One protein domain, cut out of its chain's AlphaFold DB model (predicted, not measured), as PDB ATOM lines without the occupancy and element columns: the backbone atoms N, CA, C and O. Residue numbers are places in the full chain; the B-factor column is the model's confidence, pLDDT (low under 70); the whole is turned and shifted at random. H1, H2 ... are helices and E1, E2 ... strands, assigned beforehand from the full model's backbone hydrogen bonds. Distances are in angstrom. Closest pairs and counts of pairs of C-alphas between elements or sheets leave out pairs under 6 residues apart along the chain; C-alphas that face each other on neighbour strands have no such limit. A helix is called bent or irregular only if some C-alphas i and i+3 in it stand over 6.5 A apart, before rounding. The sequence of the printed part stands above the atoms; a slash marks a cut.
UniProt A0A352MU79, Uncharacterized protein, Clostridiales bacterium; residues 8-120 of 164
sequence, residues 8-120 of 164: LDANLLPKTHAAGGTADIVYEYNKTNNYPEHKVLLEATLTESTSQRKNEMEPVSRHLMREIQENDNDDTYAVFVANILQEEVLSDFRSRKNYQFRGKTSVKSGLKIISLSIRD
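Overview. This is residues 8 to 120 of the 164 residues of an uncharacterized protein of Clostridiales bacterium (UniProt A0A352MU79). A strongly twisted sheet of four strands, E2, E3, E4 and E7, has one face covered by two helices, H1 and H2, side by side. A small hairpin, E5 and E6, sits where both helices end, and at the opposite end of the model residues 9 to 15, of which 14 and 15 belong to E1, stick out free. The printed part has 113 residues, with two named helices and seven named strands in the order E1, E2, E3, H1, E4, H2, E5, E6, E7. The four-stranded sheet runs E2, E3, E4, E7 and is mixed. The class is mixed, and the whole is compact, with a radius of gyration of the C-alphas of 14.6 A and spans of 38 by 36 by 28 A.

Arrangement. E1, residues 14 to 16, pairs with no named strand and is apart from the other named elements. E2, residues 25 to 29, and E3, residues 38 to 45, form an antiparallel hairpin, with N 27 and O 40 within hydrogen-bond range at 2.9 A. H1, residues 50 to 71, leads to E4, residues 77 to 82, which is parallel to E3, with N 79 and O 41 at 2.7 A. E3, H1 and E4 make a strand-helix-strand unit, two parallel neighbour strands with a helix between, and its crossover is right-handed. H1 is on the sheet at a height of 9.2 A, over E3 and E4; the closest C-alphas of H1 and E4 are those of Leu 64 and Ala 78, 6.3 A apart. H2, residues 87 to 98, is on the same face, which gives two layers, helices on one face of a sheet. H1 touches H2 with residues 52 to 61 alone, at a shallow tilt of 23 degrees, the same way; the closest C-alphas are those of Arg 53 and Val 89, 5.8 A. E5, residues 100 to 102, and E6, residues 107 to 109, form an antiparallel hairpin, with N 108 and O 101 at 2.8 A. H2 lies over E7, residues 113 to 117, which is parallel to E4, with N 116 and O 80 within hydrogen-bond range at 2.8 A. Of the O i to N i+4 pairs, 14 of 18 in H1 and 6 of 8 in H2 are within range.

Along the chain. E1 begins at C-alpha 14, (40.867, -22.420, 26.800). E3 is 22.9 A long, E4 16.7 A, E7 13.4 A and E2 13.2 A. H1, 32.7 A, begins at C-alpha 50, (18.518, -16.560, 39.405), and is irregular: C-alphas 55 and 58 are 7.2 A apart. H2 is 18.2 A, E5 7.2 A, E6 6.9 A and E1 5.7 A. E7 ends at C-alpha 117, (33.282, -9.048, 40.538).

Size, cuts and confidence. The two C-alphas farthest apart, those of Asn 11 and Ser 106, are 43.2 A apart. The printed part has no cut and no long link. The mean pLDDT of the printed part is 88.5, with residues 8 to 21 under 70.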
ATOM      1  N   LEU A   8      43.953 -26.419  27.372       51.56
ATOM      2  CA  LEU A   8      44.485 -25.287  26.608       51.56
ATOM      3  C   LEU A   8      44.856 -25.724  25.184       51.56
ATOM      4  O   LEU A   8      45.296 -26.857  24.967       51.56
ATOM      5  N   ASP A   9      44.685 -24.843  24.201       51.91
ATOM      6  CA  ASP A   9      45.293 -25.013  22.882       51.91
ATOM      7  C   ASP A   9      46.792 -24.652  22.891       51.91
ATOM      8  O   ASP A   9      47.362 -24.262  23.912       51.91
ATOM      9  N   ALA A  10      47.451 -24.793  21.737       61.66
ATOM     10  CA  ALA A  10      48.875 -24.484  21.590       61.66
ATOM     11  C   ALA A  10      49.220 -23.000  21.842       61.66
ATOM     12  O   ALA A  10      50.392 -22.674  22.010       61.66
ATOM     13  N   ASN A  11      48.215 -22.119  21.905       55.97
ATOM     14  CA  ASN A  11      48.341 -20.691  22.190       55.97
ATOM     15  C   ASN A  11      47.940 -20.341  23.633       55.97
ATOM     16  O   ASN A  11      47.804 -19.161  23.953       55.97
ATOM     17  N   LEU A  12      47.757 -21.343  24.505       54.78
ATOM     18  CA  LEU A  12      47.285 -21.176  25.883       54.78
ATOM     19  C   LEU A  12      45.858 -20.601  25.982       54.78
ATOM     20  O   LEU A  12      45.503 -20.018  27.008       54.78
ATOM     21  N   LEU A  13      45.029 -20.775  24.947       45.53
ATOM     22  CA  LEU A  13      43.613 -20.407  24.980       45.53
ATOM     23  C   LEU A  13      42.763 -21.587  25.476       45.53
ATOM     24  O   LEU A  13      43.028 -22.730  25.094       45.53
ATOM     25  N   PRO A  14      41.732 -21.352  26.308       49.97
ATOM     26  CA  PRO A  14      40.867 -22.420  26.800       49.97
ATOM     27  C   PRO A  14      40.076 -23.067  25.653       49.97
ATOM     28  O   PRO A  14      39.349 -22.396  24.926       49.97
ATOM     29  N   LYS A  15      40.204 -24.390  25.508       43.41
ATOM     30  CA  LYS A  15      39.447 -25.218  24.554       43.41
ATOM     31  C   LYS A  15      38.112 -25.693  25.119       43.41
ATOM     32  O   LYS A  15      37.145 -25.805  24.371       43.41
ATOM     33  N   THR A  16      38.056 -25.996  26.414       49.97
ATOM     34  CA  THR A  16      36.851 -26.472  27.109       49.97
ATOM     35  C   THR A  16      36.835 -25.978  28.553       49.97
ATOM     36  O   THR A  16      37.898 -25.813  29.153       49.97
ATOM     37  N   HIS A  17      35.640 -25.818  29.128       57.34
ATOM     38  CA  HIS A  17      35.464 -25.674  30.578       57.34
ATOM     39  C   HIS A  17      35.999 -26.905  31.330       57.34
ATOM     40  O   HIS A  17      36.202 -27.966  30.723       57.34
ATOM     41  N   ALA A  18      36.243 -26.764  32.638       59.19
ATOM     42  CA  ALA A  18      36.641 -27.884  33.477       59.19
ATOM     43  C   ALA A  18      35.536 -28.947  33.435       59.19
ATOM     44  O   ALA A  18      34.344 -28.631  33.372       59.19
ATOM     45  N   ALA A  19      35.923 -30.224  33.415       57.06
ATOM     46  CA  ALA A  19      34.944 -31.299  33.481       57.06
ATOM     47  C   ALA A  19      34.131 -31.164  34.781       57.06
ATOM     48  O   ALA A  19      34.681 -30.831  35.832       57.06
ATOM     49  N   GLY A  20      32.820 -31.417  34.713       58.72
ATOM     50  CA  GLY A  20      31.946 -31.288  35.877       58.72
ATOM     51  C   GLY A  20      32.488 -32.075  37.074       58.72
ATOM     52  O   GLY A  20      32.739 -33.274  36.967       58.72
ATOM     53  N   GLY A  21      32.668 -31.400  38.213       63.34
ATOM     54  CA  GLY A  21      33.141 -32.017  39.456       63.34
ATOM     55  C   GLY A  21      34.466 -31.485  40.007       63.34
ATOM     56  O   GLY A  21      34.806 -31.862  41.133       63.34
ATOM     57  N   THR A  22      35.173 -30.622  39.271       73.06
ATOM     58  CA  THR A  22      36.414 -29.960  39.705       73.06
ATOM     59  C   THR A  22      36.354 -28.449  39.496       73.06
ATOM     60  O   THR A  22      35.691 -28.008  38.562       73.06
ATOM     61  N   ALA A  23      37.094 -27.688  40.307       81.00
ATOM     62  CA  ALA A  23      37.233 -26.240  40.145       81.00
ATOM     63  C   ALA A  23      37.870 -25.843  38.805       81.00
ATOM     64  O   ALA A  23      38.680 -26.611  38.270       81.00
ATOM     65  N   ASP A  24      37.566 -24.637  38.311       83.50
ATOM     66  CA  ASP A  24      38.097 -24.153  37.028       83.50
ATOM     67  C   ASP A  24      39.633 -24.056  37.037       83.50
ATOM     68  O   ASP A  24      40.322 -24.596  36.161       83.50
ATOM     69  N   ILE A  25      40.197 -23.385  38.046       89.00
ATOM     70  CA  ILE A  25      41.647 -23.240  38.239       89.00
ATOM     71  C   ILE A  25      41.988 -23.502  39.708       89.00
ATOM     72  O   ILE A  25      41.305 -23.018  40.607       89.00
ATOM     73  N   VAL A  26      43.077 -24.234  39.957       90.44
ATOM     74  CA  VAL A  26      43.609 -24.472  41.305       90.44
ATOM     75  C   VAL A  26      45.064 -24.038  41.342       90.44
ATOM     76  O   VAL A  26      45.906 -24.640  40.684       90.44
ATOM     77  N   TYR A  27      45.378 -23.003  42.113       92.81
ATOM     78  CA  TYR A  27      46.757 -22.555  42.304       92.81
ATOM     79  C   TYR A  27      47.275 -22.953  43.685       92.81
ATOM     80  O   TYR A  27      46.574 -22.784  44.679       92.81
ATOM     81  N   GLU A  28      48.509 -23.447  43.754       95.06
ATOM     82  CA  GLU A  28      49.143 -23.911  44.990       95.06
ATOM     83  C   GLU A  28      50.187 -22.889  45.464       95.06
ATOM     84  O   GLU A  28      51.092 -22.514  44.715       95.06
ATOM     85  N   TYR A  29      50.058 -22.426  46.707       95.50
ATOM     86  CA  TYR A  29      50.979 -21.489  47.344       95.50
ATOM     87  C   TYR A  29      51.789 -22.190  48.431       95.50
ATOM     88  O   TYR A  29      51.234 -22.723  49.391       95.50
ATOM     89  N   ASN A  30      53.114 -22.097  48.323       96.62
ATOM     90  CA  ASN A  30      54.022 -22.517  49.388       96.62
ATOM     91  C   ASN A  30      53.908 -21.583  50.601       96.62
ATOM     92  O   ASN A  30      53.665 -20.382  50.455       96.62
ATOM     93  N   LYS A  31      54.169 -22.116  51.797       97.56
ATOM     94  CA  LYS A  31      54.209 -21.333  53.038       97.56
ATOM     95  C   LYS A  31      55.198 -20.166  52.952       97.56
ATOM     96  O   LYS A  31      56.330 -20.322  52.493       97.56
ATOM     97  N   THR A  32      54.800 -19.015  53.489       97.56
ATOM     98  CA  THR A  32      55.664 -17.839  53.672       97.56
ATOM     99  C   THR A  32      55.480 -17.240  55.071       97.56
ATOM    100  O   THR A  32      54.673 -17.715  55.866       97.56
ATOM    101  N   ASN A  33      56.192 -16.150  55.373       97.25
ATOM    102  CA  ASN A  33      55.960 -15.376  56.600       97.25
ATOM    103  C   ASN A  33      54.613 -14.626  56.600       97.25
ATOM    104  O   ASN A  33      54.186 -14.159  57.651       97.25
ATOM    105  N   ASN A  34      53.955 -14.482  55.443       97.25
ATOM    106  CA  ASN A  34      52.714 -13.711  55.308       97.25
ATOM    107  C   ASN A  34      51.455 -14.587  55.265       97.25
ATOM    108  O   ASN A  34      50.363 -14.085  55.518       97.25
ATOM    109  N   TYR A  35      51.591 -15.864  54.902       97.94
ATOM    110  CA  TYR A  35      50.480 -16.801  54.750       97.94
ATOM    111  C   TYR A  35      50.960 -18.261  54.855       97.94
ATOM    112  O   TYR A  35      52.114 -18.547  54.510       97.94
ATOM    113  N   PRO A  36      50.102 -19.181  55.325       98.06
ATOM    114  CA  PRO A  36      50.399 -20.612  55.385       98.06
ATOM    115  C   PRO A  36      50.489 -21.237  53.986       98.06
ATOM    116  O   PRO A  36      50.193 -20.589  52.986       98.06
ATOM    117  N   GLU A  37      50.907 -22.496  53.905       98.12
ATOM    118  CA  GLU A  37      50.765 -23.280  52.673       98.12
ATOM    119  C   GLU A  37      49.279 -23.545  52.407       98.12
ATOM    120  O   GLU A  37      48.570 -24.006  53.296       98.12
ATOM    121  N   HIS A  38      48.797 -23.252  51.202       97.75
ATOM    122  CA  HIS A  38      47.381 -23.406  50.861       97.75
ATOM    123  C   HIS A  38      47.165 -23.493  49.354       97.75
ATOM    124  O   HIS A  38      48.036 -23.137  48.558       97.75
ATOM    125  N   LYS A  39      45.961 -23.911  48.960       97.00
ATOM    126  CA  LYS A  39      45.499 -23.809  47.576       97.00
ATOM    127  C   LYS A  39      44.404 -22.757  47.437       97.00
ATOM    128  O   LYS A  39      43.642 -22.508  48.372       97.00
ATOM    129  N   VAL A  40      44.326 -22.155  46.256       97.44
ATOM    130  CA  VAL A  40      43.244 -21.251  45.860       97.44
ATOM    131  C   VAL A  40      42.506 -21.853  44.684       97.44
ATOM    132  O   VAL A  40      43.093 -22.040  43.617       97.44
ATOM    133  N   LEU A  41      41.222 -22.125  44.881       96.62
ATOM    134  CA  LEU A  41      40.292 -22.472  43.814       96.62
ATOM    135  C   LEU A  41      39.753 -21.170  43.235       96.62
ATOM    136  O   LEU A  41      39.174 -20.374  43.965       96.62
ATOM    137  N   LEU A  42      39.940 -20.936  41.946       95.25
ATOM    138  CA  LEU A  42      39.280 -19.850  41.240       95.25
ATOM    139  C   LEU A  42      38.115 -20.454  40.459       95.25
ATOM    140  O   LEU A  42      38.348 -21.308  39.610       95.25
ATOM    141  N   GLU A  43      36.903 -20.013  40.775       93.94
ATOM    142  CA  GLU A  43      35.646 -20.473  40.175       93.94
ATOM    143  C   GLU A  43      34.995 -19.274  39.492       93.94
ATOM    144  O   GLU A  43      34.664 -18.292  40.163       93.94
ATOM    145  N   ALA A  44      34.859 -19.301  38.169       92.62
ATOM    146  CA  ALA A  44      34.419 -18.149  37.394       92.62
ATOM    147  C   ALA A  44      33.139 -18.449  36.617       92.62
ATOM    148  O   ALA A  44      33.044 -19.429  35.884       92.62
ATOM    149  N   THR A  45      32.167 -17.542  36.700       90.19
ATOM    150  CA  THR A  45      30.887 -17.694  36.009       90.19
ATOM    151  C   THR A  45      30.500 -16.444  35.224       90.19
ATOM    152  O   THR A  45      30.716 -15.306  35.647       90.19
ATOM    153  N   LEU A  46      29.878 -16.672  34.068       89.50
ATOM    154  CA  LEU A  46      29.128 -15.663  33.312       89.50
ATOM    155  C   LEU A  46      27.613 -15.850  33.484       89.50
ATOM    156  O   LEU A  46      26.825 -15.220  32.784       89.50
ATOM    157  N   THR A  47      27.195 -16.745  34.386       84.62
ATOM    158  CA  THR A  47      25.783 -16.973  34.681       84.62
ATOM    159  C   THR A  47      25.193 -15.738  35.359       84.62
ATOM    160  O   THR A  47      25.658 -15.318  36.421       84.62
ATOM    161  N   GLU A  48      24.134 -15.194  34.764       77.00
ATOM    162  CA  GLU A  48      23.415 -14.019  35.259       77.00
ATOM    163  C   GLU A  48      22.114 -14.411  35.974       77.00
ATOM    164  O   GLU A  48      21.489 -15.419  35.643       77.00
ATOM    165  N   SER A  49      21.632 -13.557  36.882       75.81
ATOM    166  CA  SER A  49      20.323 -13.677  37.553       75.81
ATOM    167  C   SER A  49      20.143 -14.947  38.416       75.81
ATOM    168  O   SER A  49      21.079 -15.437  39.045       75.81
ATOM    169  N   THR A  50      18.921 -15.480  38.490       74.81
ATOM    170  CA  THR A  50      18.518 -16.560  39.405       74.81
ATOM    171  C   THR A  50      19.198 -17.900  39.124       74.81
ATOM    172  O   THR A  50      19.284 -18.748  40.018       74.81
ATOM    173  N   SER A  51      19.722 -18.112  37.915       85.31
ATOM    174  CA  SER A  51      20.465 -19.327  37.579       85.31
ATOM    175  C   SER A  51      21.830 -19.387  38.261       85.31
ATOM    176  O   SER A  51      22.296 -20.495  38.513       85.31
ATOM    177  N   GLN A  52      22.431 -18.254  38.658       88.94
ATOM    178  CA  GLN A  52      23.706 -18.243  39.390       88.94
ATOM    179  C   GLN A  52      23.585 -19.026  40.703       88.94
ATOM    180  O   GLN A  52      24.424 -19.860  41.029       88.94
ATOM    181  N   ARG A  53      22.467 -18.855  41.416       88.81
ATOM    182  CA  ARG A  53      22.169 -19.612  42.636       88.81
ATOM    183  C   ARG A  53      22.159 -21.123  42.386       88.81
ATOM    184  O   ARG A  53      22.765 -21.885  43.132       88.81
ATOM    185  N   LYS A  54      21.450 -21.548  41.338       87.75
ATOM    186  CA  LYS A  54      21.296 -22.963  40.972       87.75
ATOM    187  C   LYS A  54      22.620 -23.576  40.517       87.75
ATOM    188  O   LYS A  54      22.876 -24.738  40.815       87.75
ATOM    189  N   ASN A  55      23.410 -22.806  39.782       87.94
ATOM    190  CA  ASN A  55      24.578 -23.312  39.084       87.94
ATOM    191  C   ASN A  55      25.846 -23.256  39.935       87.94
ATOM    192  O   ASN A  55      26.713 -24.086  39.718       87.94
ATOM    193  N   GLU A  56      25.952 -22.334  40.898       93.62
ATOM    194  CA  GLU A  56      27.250 -22.028  41.515       93.62
ATOM    195  C   GLU A  56      27.328 -22.361  43.006       93.62
ATOM    196  O   GLU A  56      28.374 -22.798  43.479       93.62
ATOM    197  N   MET A  57      26.235 -22.215  43.766       93.44
ATOM    198  CA  MET A  57      26.291 -22.398  45.224       93.44
ATOM    199  C   MET A  57      26.744 -23.803  45.633       93.44
ATOM    200  O   MET A  57      27.638 -23.953  46.470       93.44
ATOM    201  N   GLU A  58      26.122 -24.833  45.051       94.44
ATOM    202  CA  GLU A  58      26.485 -26.224  45.331       94.44
ATOM    203  C   GLU A  58      27.853 -26.576  44.741       94.44
ATOM    204  O   GLU A  58      28.687 -27.055  45.514       94.44
ATOM    205  N   PRO A  59      28.147 -26.305  43.450       94.06
ATOM    206  CA  PRO A  59      29.408 -26.748  42.875       94.06
ATOM    207  C   PRO A  59      30.628 -26.088  43.503       94.06
ATOM    208  O   PRO A  59      31.529 -26.817  43.908       94.06
ATOM    209  N   VAL A  60      30.626 -24.765  43.696       96.31
ATOM    210  CA  VAL A  60      31.751 -24.041  44.321       96.31
ATOM    211  C   VAL A  60      32.011 -24.564  45.735       96.31
ATOM    212  O   VAL A  60      33.145 -24.896  46.090       96.31
ATOM    213  N   SER A  61      30.954 -24.716  46.542       97.00
ATOM    214  CA  SER A  61      31.081 -25.237  47.909       97.00
ATOM    215  C   SER A  61      31.593 -26.681  47.916       97.00
ATOM    216  O   SER A  61      32.470 -27.029  48.709       97.00
ATOM    217  N   ARG A  62      31.075 -27.530  47.020       95.56
ATOM    218  CA  ARG A  62      31.482 -28.934  46.902       95.56
ATOM    219  C   ARG A  62      32.921 -29.073  46.419       95.56
ATOM    220  O   ARG A  62      33.619 -29.952  46.917       95.56
ATOM    221  N   HIS A  63      33.366 -28.261  45.463       95.31
ATOM    222  CA  HIS A  63      34.740 -28.303  44.961       95.31
ATOM    223  C   HIS A  63      35.733 -27.947  46.066       95.31
ATOM    224  O   HIS A  63      36.676 -28.704  46.292       95.31
ATOM    225  N   LEU A  64      35.469 -26.880  46.824       96.94
ATOM    226  CA  LEU A  64      36.302 -26.508  47.966       96.94
ATOM    227  C   LEU A  64      36.304 -27.583  49.056       96.94
ATOM    228  O   LEU A  64      37.366 -27.982  49.530       96.94
ATOM    229  N   MET A  65      35.128 -28.100  49.415       95.94
ATOM    230  CA  MET A  65      35.011 -29.179  50.394       95.94
ATOM    231  C   MET A  65      35.830 -30.411  49.980       95.94
ATOM    232  O   MET A  65      36.548 -30.968  50.808       95.94
ATOM    233  N   ARG A  66      35.753 -30.826  48.709       93.94
ATOM    234  CA  ARG A  66      36.515 -31.968  48.185       93.94
ATOM    235  C   ARG A  66      38.015 -31.717  48.200       93.94
ATOM    236  O   ARG A  66      38.749 -32.590  48.647       93.94
ATOM    237  N   GLU A  67      38.471 -30.535  47.786       94.19
ATOM    238  CA  GLU A  67      39.902 -30.221  47.815       94.19
ATOM    239  C   GLU A  67      40.444 -30.272  49.255       94.19
ATOM    240  O   GLU A  67      41.498 -30.865  49.491       94.19
ATOM    241  N   ILE A  68      39.695 -29.747  50.236       95.25
ATOM    242  CA  ILE A  68      40.058 -29.853  51.659       95.25
ATOM    243  C   ILE A  68      40.066 -31.323  52.112       95.25
ATOM    244  O   ILE A  68      40.988 -31.746  52.801       95.25
ATOM    245  N   GLN A  69      39.074 -32.127  51.718       93.19
ATOM    246  CA  GLN A  69      38.995 -33.552  52.077       93.19
ATOM    247  C   GLN A  69      40.156 -34.381  51.509       93.19
ATOM    248  O   GLN A  69      40.671 -35.264  52.196       93.19
ATOM    249  N   GLU A  70      40.546 -34.122  50.264       91.25
ATOM    250  CA  GLU A  70      41.584 -34.874  49.557       91.25
ATOM    251  C   GLU A  70      42.989 -34.525  50.058       91.25
ATOM    252  O   GLU A  70      43.827 -35.420  50.203       91.25
ATOM    253  N   ASN A  71      43.230 -33.245  50.367       91.31
ATOM    254  CA  ASN A  71      44.555 -32.731  50.720       91.31
ATOM    255  C   ASN A  71      44.751 -32.480  52.226       91.31
ATOM    256  O   ASN A  71      45.868 -32.194  52.642       91.31
ATOM    257  N   ASP A  72      43.690 -32.576  53.033       92.69
ATOM    258  CA  ASP A  72      43.683 -32.313  54.482       92.69
ATOM    259  C   ASP A  72      44.289 -30.946  54.867       92.69
ATOM    260  O   ASP A  72      44.995 -30.818  55.866       92.69
ATOM    261  N   ASN A  73      44.018 -29.916  54.055       94.25
ATOM    262  CA  ASN A  73      44.525 -28.556  54.253       94.25
ATOM    263  C   ASN A  73      43.376 -27.551  54.438       94.25
ATOM    264  O   ASN A  73      42.722 -27.163  53.467       94.25
ATOM    265  N   ASP A  74      43.195 -27.096  55.680       94.31
ATOM    266  CA  ASP A  74      42.115 -26.191  56.099       94.31
ATOM    267  C   ASP A  74      42.345 -24.723  55.699       94.31
ATOM    268  O   ASP A  74      41.417 -23.918  55.756       94.31
ATOM    269  N   ASP A  75      43.558 -24.370  55.262       97.12
ATOM    270  CA  ASP A  75      43.875 -23.036  54.745       97.12
ATOM    271  C   ASP A  75      43.473 -22.874  53.266       97.12
ATOM    272  O   ASP A  75      43.485 -21.761  52.727       97.12
ATOM    273  N   THR A  76      43.093 -23.973  52.600       97.12
ATOM    274  CA  THR A  76      42.572 -23.967  51.226       97.12
ATOM    275  C   THR A  76      41.276 -23.170  51.143       97.12
ATOM    276  O   THR A  76      40.380 -23.320  51.974       97.12
ATOM    277  N   TYR A  77      41.149 -22.331  50.116       98.56
ATOM    278  CA  TYR A  77      39.977 -21.476  49.956       98.56
ATOM    279  C   TYR A  77      39.582 -21.267  48.497       98.56
ATOM    280  O   TYR A  77      40.356 -21.547  47.582       98.56
ATOM    281  N   ALA A  78      38.365 -20.766  48.282       98.44
ATOM    282  CA  ALA A  78      37.846 -20.447  46.959       98.44
ATOM    283  C   ALA A  78      37.681 -18.936  46.756       98.44
ATOM    284  O   ALA A  78      37.278 -18.202  47.663       98.44
ATOM    285  N   VAL A  79      37.966 -18.488  45.538       98.25
ATOM    286  CA  VAL A  79      37.615 -17.178  45.006       98.25
ATOM    287  C   VAL A  79      36.553 -17.393  43.937       98.25
ATOM    288  O   VAL A  79      36.835 -17.964  42.886       98.25
ATOM    289  N   PHE A  80      35.336 -16.937  44.214       97.69
ATOM    290  CA  PHE A  80      34.235 -16.969  43.260       97.69
ATOM    291  C   PHE A  80      34.198 -15.658  42.474       97.69
ATOM    292  O   PHE A  80      34.152 -14.582  43.069       97.69
ATOM    293  N   VAL A  81      34.211 -15.733  41.146       96.75
ATOM    294  CA  VAL A  81      34.228 -14.568  40.260       96.75
ATOM    295  C   VAL A  81      32.997 -14.564  39.369       96.75
ATOM    296  O   VAL A  81      32.747 -15.518  38.639       96.75
ATOM    297  N   ALA A  82      32.262 -13.454  39.371       95.06
ATOM    298  CA  ALA A  82      31.126 -13.256  38.476       95.06
ATOM    299  C   ALA A  82      31.096 -11.838  37.901       95.06
ATOM    300  O   ALA A  82      31.701 -10.913  38.445       95.06
ATOM    301  N   ASN A  83      30.368 -11.634  36.806       93.56
ATOM    302  CA  ASN A  83      30.102 -10.285  36.303       93.56
ATOM    303  C   ASN A  83      29.206  -9.496  37.278       93.56
ATOM    304  O   ASN A  83      29.564  -8.398  37.705       93.56
ATOM    305  N   ILE A  84      28.082 -10.099  37.678       92.44
ATOM    306  CA  ILE A  84      27.171  -9.595  38.710       92.44
ATOM    307  C   ILE A  84      27.116 -10.615  39.846       92.44
ATOM    308  O   ILE A  84      26.856 -11.797  39.622       92.44
ATOM    309  N   LEU A  85      27.351 -10.153  41.072       94.12
ATOM    310  CA  LEU A  85      27.244 -10.970  42.277       94.12
ATOM    311  C   LEU A  85      25.830 -10.852  42.841       94.12
ATOM    312  O   LEU A  85      25.432  -9.769  43.267       94.12
ATOM    313  N   GLN A  86      25.078 -11.953  42.827       94.50
ATOM    314  CA  GLN A  86      23.739 -11.995  43.417       94.50
ATOM    315  C   GLN A  86      23.830 -12.027  44.946       94.50
ATOM    316  O   GLN A  86      24.643 -12.759  45.518       94.50
ATOM    317  N   GLU A  87      22.976 -11.256  45.616       93.94
ATOM    318  CA  GLU A  87      22.975 -11.122  47.076       93.94
ATOM    319  C   GLU A  87      22.747 -12.462  47.783       93.94
ATOM    320  O   GLU A  87      23.419 -12.777  48.763       93.94
ATOM    321  N   GLU A  88      21.867 -13.312  47.258       92.69
ATOM    322  CA  GLU A  88      21.586 -14.629  47.829       92.69
ATOM    323  C   GLU A  88      22.797 -15.563  47.745       92.69
ATOM    324  O   GLU A  88      23.014 -16.374  48.643       92.69
ATOM    325  N   VAL A  89      23.608 -15.427  46.691       94.38
ATOM    326  CA  VAL A  89      24.849 -16.194  46.516       94.38
ATOM    327  C   VAL A  89      25.921 -15.690  47.482       94.38
ATOM    328  O   VAL A  89      26.584 -16.495  48.135       94.38
ATOM    329  N   LEU A  90      26.054 -14.367  47.639       95.81
ATOM    330  CA  LEU A  90      26.951 -13.765  48.631       95.81
ATOM    331  C   LEU A  90      26.593 -14.196  50.056       95.81
ATOM    332  O   LEU A  90      27.473 -14.585  50.825       95.81
ATOM    333  N   SER A  91      25.304 -14.149  50.391       94.75
ATOM    334  CA  SER A  91      24.784 -14.552  51.696       94.75
ATOM    335  C   SER A  91      25.041 -16.037  51.965       94.75
ATOM    336  O   SER A  91      25.561 -16.393  53.027       94.75
ATOM    337  N   ASP A  92      24.773 -16.909  50.985       95.31
ATOM    338  CA  ASP A  92      25.047 -18.336  51.129       95.31
ATOM    339  C   ASP A  92      26.539 -18.600  51.338       95.31
ATOM    340  O   ASP A  92      26.900 -19.230  52.332       95.31
ATOM    341  N   PHE A  93      27.413 -18.057  50.488       96.62
ATOM    342  CA  PHE A  93      28.859 -18.237  50.628       96.62
ATOM    343  C   PHE A  93      29.398 -17.701  51.952       96.62
ATOM    344  O   PHE A  93      30.212 -18.370  52.590       96.62
ATOM    345  N   ARG A  94      28.891 -16.563  52.437       96.06
ATOM    346  CA  ARG A  94      29.233 -16.069  53.775       96.06
ATOM    347  C   ARG A  94      28.818 -17.063  54.862       96.06
ATOM    348  O   ARG A  94      29.609 -17.342  55.765       96.06
ATOM    349  N   SER A  95      27.622 -17.642  54.760       94.94
ATOM    350  CA  SER A  95      27.134 -18.643  55.717       94.94
ATOM    351  C   SER A  95      27.992 -19.918  55.743       94.94
ATOM    352  O   SER A  95      28.123 -20.550  56.797       94.94
ATOM    353  N   ARG A  96      28.658 -20.266  54.626       95.88
ATOM    354  CA  ARG A  96      29.516 -21.460  54.530       95.88
ATOM    355  C   ARG A  96      30.726 -21.431  55.461       95.88
ATOM    356  O   ARG A  96      31.255 -22.495  55.772       95.88
ATOM    357  N   LYS A  97      31.104 -20.274  56.015       94.81
ATOM    358  CA  LYS A  97      32.089 -20.180  57.111       94.81
ATOM    359  C   LYS A  97      31.735 -21.057  58.322       94.81
ATOM    360  O   LYS A  97      32.631 -21.506  59.026       94.81
ATOM    361  N   ASN A  98      30.452 -21.326  58.558       94.50
ATOM    362  CA  ASN A  98      29.993 -22.149  59.682       94.50
ATOM    363  C   ASN A  98      29.630 -23.587  59.265       94.50
ATOM    364  O   ASN A  98      29.049 -24.333  60.049       94.50
ATOM    365  N   TYR A  99      29.927 -23.982  58.024       94.62
ATOM    366  CA  TYR A  99      29.526 -25.277  57.481       94.62
ATOM    367  C   TYR A  99      30.386 -26.415  58.040       94.62
ATOM    368  O   TYR A  99      31.608 -26.366  57.943       94.62
ATOM    369  N   GLN A 100      29.769 -27.460  58.590       96.12
ATOM    370  CA  GLN A 100      30.488 -28.630  59.101       96.12
ATOM    371  C   GLN A 100      30.449 -29.778  58.099       96.12
ATOM    372  O   GLN A 100      29.401 -30.085  57.528       96.12
ATOM    373  N   PHE A 101      31.584 -30.445  57.914       95.12
ATOM    374  CA  PHE A 101      31.696 -31.585  57.010       95.12
ATOM    375  C   PHE A 101      32.743 -32.583  57.504       95.12
ATOM    376  O   PHE A 101      33.577 -32.292  58.359       95.12
ATOM    377  N   ARG A 102      32.688 -33.809  56.987       92.50
ATOM    378  CA  ARG A 102      33.642 -34.862  57.344       92.50
ATOM    379  C   ARG A 102      34.916 -34.697  56.517       92.50
ATOM    380  O   ARG A 102      34.847 -34.804  55.299       92.50
ATOM    381  N   GLY A 103      36.050 -34.458  57.165       87.88
ATOM    382  CA  GLY A 103      37.375 -34.571  56.557       87.88
ATOM    383  C   GLY A 103      37.861 -36.020  56.514       87.88
ATOM    384  O   GLY A 103      37.142 -36.950  56.888       87.88
ATOM    385  N   LYS A 104      39.106 -36.223  56.077       83.94
ATOM    386  CA  LYS A 104      39.716 -37.558  55.986       83.94
ATOM    387  C   LYS A 104      39.929 -38.206  57.358       83.94
ATOM    388  O   LYS A 104      39.726 -39.406  57.511       83.94
ATOM    389  N   THR A 105      40.340 -37.409  58.339       84.12
ATOM    390  CA  THR A 105      40.764 -37.863  59.675       84.12
ATOM    391  C   THR A 105      39.891 -37.309  60.803       84.12
ATOM    392  O   THR A 105      39.817 -37.907  61.873       84.12
ATOM    393  N   SER A 106      39.201 -36.191  60.573       89.62
ATOM    394  CA  SER A 106      38.411 -35.480  61.581       89.62
ATOM    395  C   SER A 106      37.226 -34.740  60.957       89.62
ATOM    396  O   SER A 106      37.120 -34.603  59.738       89.62
ATOM    397  N   VAL A 107      36.302 -34.266  61.796       93.62
ATOM    398  CA  VAL A 107      35.287 -33.297  61.364       93.62
ATOM    399  C   VAL A 107      35.973 -31.952  61.122       93.62
ATOM    400  O   VAL A 107      36.745 -31.490  61.960       93.62
ATOM    401  N   LYS A 108      35.675 -31.336  59.980       94.12
ATOM    402  CA  LYS A 108      36.159 -30.019  59.562       94.12
ATOM    403  C   LYS A 108      35.028 -28.999  59.648       94.12
ATOM    404  O   LYS A 108      33.847 -29.357  59.609       94.12
ATOM    405  N   SER A 109      35.392 -27.727  59.771       94.06
ATOM    406  CA  SER A 109      34.437 -26.630  59.890       94.06
ATOM    407  C   SER A 109      34.866 -25.436  59.054       94.06
ATOM    408  O   SER A 109      36.007 -24.991  59.129       94.06
ATOM    409  N   GLY A 110      33.894 -24.879  58.349       96.31
ATOM    410  CA  GLY A 110      34.007 -23.675  57.554       96.31
ATOM    411  C   GLY A 110      34.563 -23.904  56.161       96.31
ATOM    412  O   GLY A 110      35.470 -24.696  55.936       96.31
ATOM    413  N   LEU A 111      33.992 -23.166  55.217       97.81
ATOM    414  CA  LEU A 111      34.499 -23.017  53.865       97.81
ATOM    415  C   LEU A 111      34.789 -21.531  53.650       97.81
ATOM    416  O   LEU A 111      33.883 -20.695  53.719       97.81
ATOM    417  N   LYS A 112      36.059 -21.193  53.412       98.38
ATOM    418  CA  LYS A 112      36.471 -19.833  53.053       98.38
ATOM    419  C   LYS A 112      36.179 -19.611  51.571       98.38
ATOM    420  O   LYS A 112      36.908 -20.093  50.710       98.38
ATOM    421  N   ILE A 113      35.100 -18.890  51.284       98.44
ATOM    422  CA  ILE A 113      34.705 -18.506  49.924       98.44
ATOM    423  C   ILE A 113      34.653 -16.981  49.870       98.44
ATOM    424  O   ILE A 113      33.899 -16.355  50.616       98.44
ATOM    425  N   ILE A 114      35.484 -16.381  49.018       98.31
ATOM    426  CA  ILE A 114      35.536 -14.933  48.810       98.31
ATOM    427  C   ILE A 114      35.023 -14.619  47.413       98.31
ATOM    428  O   ILE A 114      35.573 -15.090  46.423       98.31
ATOM    429  N   SER A 115      33.984 -13.799  47.333       97.69
ATOM    430  CA  SER A 115      33.405 -13.392  46.058       97.69
ATOM    431  C   SER A 115      34.042 -12.109  45.541       97.69
ATOM    432  O   SER A 115      34.299 -11.197  46.322       97.69
ATOM    433  N   LEU A 116      34.257 -12.021  44.231       97.94
ATOM    434  CA  LEU A 116      34.758 -10.842  43.529       97.94
ATOM    435  C   LEU A 116      33.963 -10.618  42.247       97.94
ATOM    436  O   LEU A 116      33.578 -11.565  41.563       97.94
ATOM    437  N   SER A 117      33.750  -9.358  41.883       96.81
ATOM    438  CA  SER A 117      33.282  -9.048  40.538       96.81
ATOM    439  C   SER A 117      34.434  -9.137  39.531       96.81
ATOM    440  O   SER A 117      35.605  -8.947  39.874       96.81
ATOM    441  N   ILE A 118      34.120  -9.332  38.249       95.38
ATOM    442  CA  ILE A 118      35.116  -9.222  37.166       95.38
ATOM    443  C   ILE A 118      35.826  -7.855  37.207       95.38
ATOM    444  O   ILE A 118      37.024  -7.765  36.933       95.38
ATOM    445  N   ARG A 119      35.122  -6.785  37.604       96.31
ATOM    446  CA  ARG A 119      35.714  -5.445  37.758       96.31
ATOM    447  C   ARG A 119      36.770  -5.404  38.862       96.31
ATOM    448  O   ARG A 119      37.810  -4.776  38.664       96.31
ATOM    449  N   ASP A 120      36.537  -6.102  39.974       97.56
ATOM    450  CA  ASP A 120      37.517  -6.223  41.058       97.56
ATOM    451  C   ASP A 120      38.777  -6.939  40.563       97.56
ATOM    452  O   ASP A 120      39.884  -6.450  40.779       97.56
TER     453      ASP A 120